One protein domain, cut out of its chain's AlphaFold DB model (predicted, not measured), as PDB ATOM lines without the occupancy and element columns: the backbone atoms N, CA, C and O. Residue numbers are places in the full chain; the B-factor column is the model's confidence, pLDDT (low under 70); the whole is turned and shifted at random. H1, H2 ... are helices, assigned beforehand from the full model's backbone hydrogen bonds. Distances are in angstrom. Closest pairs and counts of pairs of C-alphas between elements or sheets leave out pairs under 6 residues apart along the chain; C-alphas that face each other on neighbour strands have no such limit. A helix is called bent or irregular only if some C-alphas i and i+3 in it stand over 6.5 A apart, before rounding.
ATOM      1  N   LYS A  37     494.548 714.190 578.760       91.38
ATOM      2  CA  LYS A  37     495.048 715.278 577.905       91.38
ATOM      3  C   LYS A  37     496.111 714.782 576.926       91.38
ATOM      4  O   LYS A  37     496.071 715.171 575.764       91.38
ATOM      5  N   MET A  38     497.015 713.909 577.367       92.94
ATOM      6  CA  MET A  38     498.053 713.309 576.528       92.94
ATOM      7  C   MET A  38     497.443 712.483 575.400       92.94
ATOM      8  O   MET A  38     497.781 712.689 574.240       92.94
ATOM      9  N   MET A  39     496.482 711.614 575.711       92.50
ATOM     10  CA  MET A  39     495.781 710.813 574.707       92.50
ATOM     11  C   MET A  39     494.971 711.677 573.737       92.50
ATOM     12  O   MET A  39     494.950 711.396 572.539       92.50
ATOM     13  N   ALA A  40     494.330 712.746 574.221       92.25
ATOM     14  CA  ALA A  40     493.639 713.698 573.356       92.25
ATOM     15  C   ALA A  40     494.612 714.369 572.371       92.25
ATOM     16  O   ALA A  40     494.376 714.340 571.165       92.25
ATOM     17  N   ARG A  41     495.752 714.874 572.861       90.69
ATOM     18  CA  ARG A  41     496.794 715.478 572.017       90.69
ATOM     19  C   ARG A  41     497.415 714.481 571.049       90.69
ATOM     20  O   ARG A  41     497.588 714.809 569.883       90.69
ATOM     21  N   PHE A  42     497.671 713.252 571.483       92.06
ATOM     22  CA  PHE A  42     498.214 712.212 570.613       92.06
ATOM     23  C   PHE A  42     497.266 711.888 569.453       92.06
ATOM     24  O   PHE A  42     497.696 711.740 568.309       92.06
ATOM     25  N   ARG A  43     495.956 711.837 569.717       88.69
ATOM     26  CA  ARG A  43     494.941 711.644 568.672       88.69
ATOM     27  C   ARG A  43     494.870 712.834 567.727       88.69
ATOM     28  O   ARG A  43     494.793 712.616 566.524       88.69
ATOM     29  N   GLU A  44     494.931 714.058 568.243       86.50
ATOM     30  CA  GLU A  44     494.995 715.267 567.417       86.50
ATOM     31  C   GLU A  44     496.223 715.251 566.500       86.50
ATOM     32  O   GLU A  44     496.098 715.541 565.318       86.50
ATOM     33  N   GLU A  45     497.394 714.866 567.012       82.25
ATOM     34  CA  GLU A  45     498.627 714.770 566.225       82.25
ATOM     35  C   GLU A  45     498.587 713.649 565.193       82.25
ATOM     36  O   GLU A  45     498.995 713.852 564.055       82.25
ATOM     37  N   THR A  46     498.023 712.498 565.550       81.75
ATOM     38  CA  THR A  46     497.858 711.367 564.624       81.75
ATOM     39  C   THR A  46     496.842 711.679 563.520       81.75
ATOM     40  O   THR A  46     496.957 711.173 562.408       81.75
ATOM     41  N   GLN A  47     495.838 712.513 563.813       85.38
ATOM     42  CA  GLN A  47     494.835 712.966 562.845       85.38
ATOM     43  C   GLN A  47     495.289 714.176 562.024       85.38
ATOM     44  O   GLN A  47     494.609 714.535 561.058       85.38
ATOM     45  N   ARG A  48     496.416 714.816 562.374       80.44
ATOM     46  CA  ARG A  48     496.983 715.858 561.519       80.44
ATOM     47  C   ARG A  48     497.354 715.238 560.173       80.44
ATOM     48  O   ARG A  48     497.878 714.123 560.126       80.44
ATOM     49  N   PRO A  49     497.083 715.946 559.066       78.44
ATOM     50  CA  PRO A  49     497.476 715.468 557.755       78.44
ATOM     51  C   PRO A  49     498.992 715.234 557.745       78.44
ATOM     52  O   PRO A  49     499.732 716.048 558.309       78.44
ATOM     53  N   PRO A  50     499.465 714.139 557.123       71.56
ATOM     54  CA  PRO A  50     500.889 713.864 557.039       71.56
ATOM     55  C   PRO A  50     501.589 715.070 556.415       71.56
ATOM     56  O   PRO A  50     501.148 715.583 555.384       71.56
ATOM     57  N   GLU A  51     502.661 715.535 557.060       75.31
ATOM     58  CA  GLU A  51     503.415 716.690 556.579       75.31
ATOM     59  C   GLU A  51     503.771 716.523 555.105       75.31
ATOM     60  O   GLU A  51     504.296 715.481 554.690       75.31
ATOM     61  N   SER A  52     503.487 717.561 554.318       82.50
ATOM     62  CA  SER A  52     503.802 717.552 552.898       82.50
ATOM     63  C   SER A  52     505.309 717.399 552.703       82.50
ATOM     64  O   SER A  52     506.116 717.887 553.498       82.50
ATOM     65  N   LEU A  53     505.717 716.750 551.610       84.25
ATOM     66  CA  LEU A  53     507.137 716.634 551.258       84.25
ATOM     67  C   LEU A  53     507.829 718.006 551.225       84.25
ATOM     68  O   LEU A  53     508.983 718.123 551.628       84.25
ATOM     69  N   PHE A  54     507.102 719.048 550.816       90.06
ATOM     70  CA  PHE A  54     507.592 720.421 550.829       90.06
ATOM     71  C   PHE A  54     507.812 720.963 552.247       90.06
ATOM     72  O   PHE A  54     508.852 721.562 552.505       90.06
ATOM     73  N   ALA A  55     506.884 720.719 553.180       84.25
ATOM     74  CA  ALA A  55     507.059 721.093 554.584       84.25
ATOM     75  C   ALA A  55     508.291 720.400 555.187       84.25
ATOM     76  O   ALA A  55     509.131 721.059 555.791       84.25
ATOM     77  N   ARG A  56     508.476 719.108 554.891       82.44
ATOM     78  CA  ARG A  56     509.650 718.336 555.330       82.44
ATOM     79  C   ARG A  56     510.964 718.882 554.769       82.44
ATOM     80  O   ARG A  56     511.962 718.938 555.482       82.44
ATOM     81  N   LEU A  57     510.982 719.285 553.497       83.88
ATOM     82  CA  LEU A  57     512.145 719.907 552.851       83.88
ATOM     83  C   LEU A  57     512.460 721.282 553.446       83.88
ATOM     84  O   LEU A  57     513.618 721.573 553.734       83.88
ATOM     85  N   ARG A  58     511.432 722.105 553.668       86.06
ATOM     86  CA  ARG A  58     511.571 723.423 554.287       86.06
ATOM     87  C   ARG A  58     512.110 723.308 555.709       86.06
ATOM     88  O   ARG A  58     513.053 724.009 556.049       86.06
ATOM     89  N   ASP A  59     511.563 722.408 556.515       84.31
ATOM     90  CA  ASP A  59     511.988 722.233 557.904       84.31
ATOM     91  C   ASP A  59     513.393 721.621 557.977       84.31
ATOM     92  O   ASP A  59     514.212 722.036 558.796       84.31
ATOM     93  N   ARG A  60     513.740 720.727 557.041       78.81
ATOM     94  CA  ARG A  60     515.122 720.261 556.862       78.81
ATOM     95  C   ARG A  60     516.076 721.391 556.477       78.81
ATOM     96  O   ARG A  60     517.242 721.312 556.831       78.81
ATOM     97  N   TRP A  61     515.628 722.410 555.754       79.94
ATOM     98  CA  TRP A  61     516.475 723.538 555.364       79.94
ATOM     99  C   TRP A  61     516.611 724.580 556.482       79.94
ATOM    100  O   TRP A  61     517.708 725.064 556.734       79.94
ATOM    101  N   LEU A  62     515.515 724.881 557.184       82.94
ATOM    102  CA  LEU A  62     515.480 725.860 558.275       82.94
ATOM    103  C   LEU A  62     516.135 725.343 559.560       82.94
ATOM    104  O   LEU A  62     516.821 726.096 560.243       82.94
ATOM    105  N   PHE A  63     515.918 724.069 559.891       79.56
ATOM    106  CA  PHE A  63     516.368 723.461 561.146       79.56
ATOM    107  C   PHE A  63     517.426 722.373 560.941       79.56
ATOM    108  O   PHE A  63     517.925 721.789 561.906       79.56
ATOM    109  N   GLY A  64     517.783 722.063 559.693       71.69
ATOM    110  CA  GLY A  64     518.827 721.090 559.415       71.69
ATOM    111  C   GLY A  64     520.203 721.656 559.715       71.69
ATOM    112  O   GLY A  64     520.679 722.572 559.055       71.69
ATOM    113  N   ASN A  65     520.880 721.037 560.676       66.19
ATOM    114  CA  ASN A  65     522.300 721.240 560.909       66.19
ATOM    115  C   ASN A  65     523.083 721.017 559.595       66.19
ATOM    116  O   ASN A  65     522.879 720.000 558.930       66.19
ATOM    117  N   GLY A  66     523.983 721.932 559.215       61.09
ATOM    118  CA  GLY A  66     524.642 721.990 557.891       61.09
ATOM    119  C   GLY A  66     525.398 720.728 557.426       61.09
ATOM    120  O   GLY A  66     525.861 720.654 556.290       61.09
ATOM    121  N   ASN A  67     525.479 719.691 558.262       61.44
ATOM    122  CA  ASN A  67     526.024 718.376 557.931       61.44
ATOM    123  C   ASN A  67     525.192 717.563 556.916       61.44
ATOM    124  O   ASN A  67     525.714 716.577 556.399       61.44
ATOM    125  N   PHE A  68     523.949 717.942 556.583       62.28
ATOM    126  CA  PHE A  68     523.159 717.233 555.555       62.28
ATOM    127  C   PHE A  68     523.695 717.408 554.124       62.28
ATOM    128  O   PHE A  68     523.348 716.621 553.248       62.28
ATOM    129  N   MET A  69     524.585 718.379 553.890       58.28
ATOM    130  CA  MET A  69     525.249 718.553 552.592       58.28
ATOM    131  C   MET A  69     526.359 717.520 552.340       58.28
ATOM    132  O   MET A  69     526.695 717.260 551.188       58.28
ATOM    133  N   LYS A  70     526.907 716.885 553.386       58.28
ATOM    134  CA  LYS A  70     527.988 715.890 553.264       58.28
ATOM    135  C   LYS A  70     527.623 714.688 552.377       58.28
ATOM    136  O   LYS A  70     528.390 714.405 551.461       58.28
ATOM    137  N   PRO A  71     526.481 713.995 552.566       62.41
ATOM    138  CA  PRO A  71     526.122 712.869 551.702       62.41
ATOM    139  C   PRO A  71     525.808 713.296 550.263       62.41
ATOM    140  O   PRO A  71     526.126 712.557 549.338       62.41
ATOM    141  N   VAL A  72     525.243 714.492 550.051       71.94
ATOM    142  CA  VAL A  72     524.989 715.021 548.698       71.94
ATOM    143  C   VAL A  72     526.304 715.302 547.975       71.94
ATOM    144  O   VAL A  72     526.444 714.949 546.810       71.94
ATOM    145  N   MET A  73     527.283 715.879 548.675       67.75
ATOM    146  CA  MET A  73     528.598 716.183 548.118       67.75
ATOM    147  C   MET A  73     529.416 714.915 547.834       67.75
ATOM    148  O   MET A  73     530.059 714.825 546.796       67.75
ATOM    149  N   VAL A  74     529.354 713.905 548.710       73.50
ATOM    150  CA  VAL A  74     529.974 712.591 548.457       73.50
ATOM    151  C   VAL A  74     529.283 711.878 547.294       73.50
ATOM    152  O   VAL A  74     529.961 711.307 546.448       73.50
ATOM    153  N   GLY A  75     527.952 711.943 547.206       77.56
ATOM    154  CA  GLY A  75     527.191 711.351 546.106       77.56
ATOM    155  C   GLY A  75     527.475 712.015 544.756       77.56
ATOM    156  O   GLY A  75     527.680 711.318 543.766       77.56
ATOM    157  N   SER A  76     527.545 713.348 544.706       75.31
ATOM    158  CA  SER A  76     527.884 714.072 543.477       75.31
ATOM    159  C   SER A  76     529.343 713.871 543.076       75.31
ATOM    160  O   SER A  76     529.613 713.686 541.894       75.31
ATOM    161  N   LEU A  77     530.271 713.835 544.039       75.31
ATOM    162  CA  LEU A  77     531.677 713.532 543.785       75.31
ATOM    163  C   LEU A  77     531.858 712.090 543.300       75.31
ATOM    164  O   LEU A  77     532.615 711.868 542.366       75.31
ATOM    165  N   ALA A  78     531.129 711.126 543.864       74.25
ATOM    166  CA  ALA A  78     531.129 709.745 543.390       74.25
ATOM    167  C   ALA A  78     530.582 709.639 541.959       74.25
ATOM    168  O   ALA A  78     531.184 708.968 541.127       74.25
ATOM    169  N   LEU A  79     529.493 710.342 541.632       77.00
ATOM    170  CA  LEU A  79     528.962 710.388 540.266       77.00
ATOM    171  C   LEU A  79     529.917 711.090 539.291       77.00
ATOM    172  O   LEU A  79     530.059 710.636 538.160       77.00
ATOM    173  N   LEU A  80     530.607 712.151 539.719       78.75
ATOM    174  CA  LEU A  80     531.649 712.812 538.928       78.75
ATOM    175  C   LEU A  80     532.869 711.911 538.726       78.75
ATOM    176  O   LEU A  80     533.388 711.848 537.620       78.75
ATOM    177  N   LEU A  81     533.303 711.181 539.752       71.75
ATOM    178  CA  LEU A  81     534.407 710.223 539.660       71.75
ATOM    179  C   LEU A  81     534.045 709.015 538.791       71.75
ATOM    180  O   LEU A  81     534.893 708.528 538.058       71.75
ATOM    181  N   VAL A  82     532.791 708.561 538.802       71.88
ATOM    182  CA  VAL A  82     532.310 707.516 537.885       71.88
ATOM    183  C   VAL A  82     532.148 708.064 536.463       71.88
ATOM    184  O   VAL A  82     532.503 707.386 535.509       71.88
ATOM    185  N   GLY A  83     531.683 709.302 536.291       66.69
ATOM    186  CA  GLY A  83     531.523 709.919 534.970       66.69
ATOM    187  C   GLY A  83     532.844 710.312 534.300       66.69
ATOM    188  O   GLY A  83     532.988 710.158 533.092       66.69
ATOM    189  N   VAL A  84     533.816 710.796 535.076       59.38
ATOM    190  CA  VAL A  84     535.131 711.253 534.590       59.38
ATOM    191  C   VAL A  84     536.191 710.147 534.694       59.38
ATOM    192  O   VAL A  84     537.082 710.083 533.856       59.38
ATOM    193  N   GLY A  85     536.089 709.243 535.673       52.22
ATOM    194  CA  GLY A  85     537.018 708.123 535.879       52.22
ATOM    195  C   GLY A  85     536.522 706.757 535.387       52.22
ATOM    196  O   GLY A  85     537.339 705.896 535.076       52.22
ATOM    197  N   GLY A  86     535.209 706.538 535.252       49.12
ATOM    198  CA  GLY A  86     534.645 705.247 534.827       49.12
ATOM    199  C   GLY A  86     534.841 704.939 533.341       49.12
ATOM    200  O   GLY A  86     535.115 703.795 532.999       49.12
TER     201      GLY A  86
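Overview. This is residues 37 to 86 of the 134 residues of an uncharacterized protein of Terriglobus roseus (UniProt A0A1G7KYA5). The domain is an open zigzag of three helices strung one after another, with H1 at one end of the length, H2 between, and the long H3 making the other end. The helices do not fold back onto one another, and there is no shared core. The printed part has 50 residues with three named helices in the order H1, H2, H3 and no named strand; the class is all helix. The whole is extended, with a radius of gyration of the C-alphas of 18.7 A, and its outline is a rod whose C-alphas span 59 by 19 by 16 A.

Along the chain. Begin at C-alpha 37, at (495.048, 715.278, 577.905), where H1 starts; it holds residues 37 to 47 and measures 15.2 A from first to last C-alpha, ending at C-alpha 47, at (494.835, 712.966, 562.845). Past residues 48 to 52, look for C-alpha 53 at (507.137, 716.634, 551.258), where H2 starts; it holds residues 53 to 62 and measures 14.3 A. After residues 63 to 65, H3 runs from Gly 66 to Gly 86, the longest helix with 21 residues and 30.2 A, and you reach its last C-alpha at (534.645, 705.247, 534.827).

Arrangement. Go along from H1 and you will find that H1 and H2 are apart, with no C-alpha of the one within 8 A of the other. H2 and H3 are apart too, with no C-alpha of the one within 8 A of the other, and the same holds for H1 and H3. The five residues between H1 and H2 make a tight link, and the three between H2 and H3 make another. Residues 37 to 59, 61 to 67 and 69 to 86 stand free: they have no C-alpha 8 or more residues away along the chain within 10 A. In the backbone, every O i to N i+4 pair of H1 and H2 is within hydrogen-bond range, while in H3 14 of 17 are. H3 is irregular, but only just: C-alphas 68 and 71 are 6.53 A apart.

Size, cuts and confidence. The two C-alphas farthest apart are those of Lys 37 and Gly 85, at 59.8 A, and from the first printed C-alpha to the last it is 59.4 A. The printed part, residues 37 to 86 of a chain of 134, has no cut and no long link. Read the B-factor column for the model's confidence: the mean pLDDT of the printed part is 76.5, with 89 for H1, 84 for H2 and 67 for H3. Under 70 are residues 65 to 71, residue 73 and residues 83 to 86.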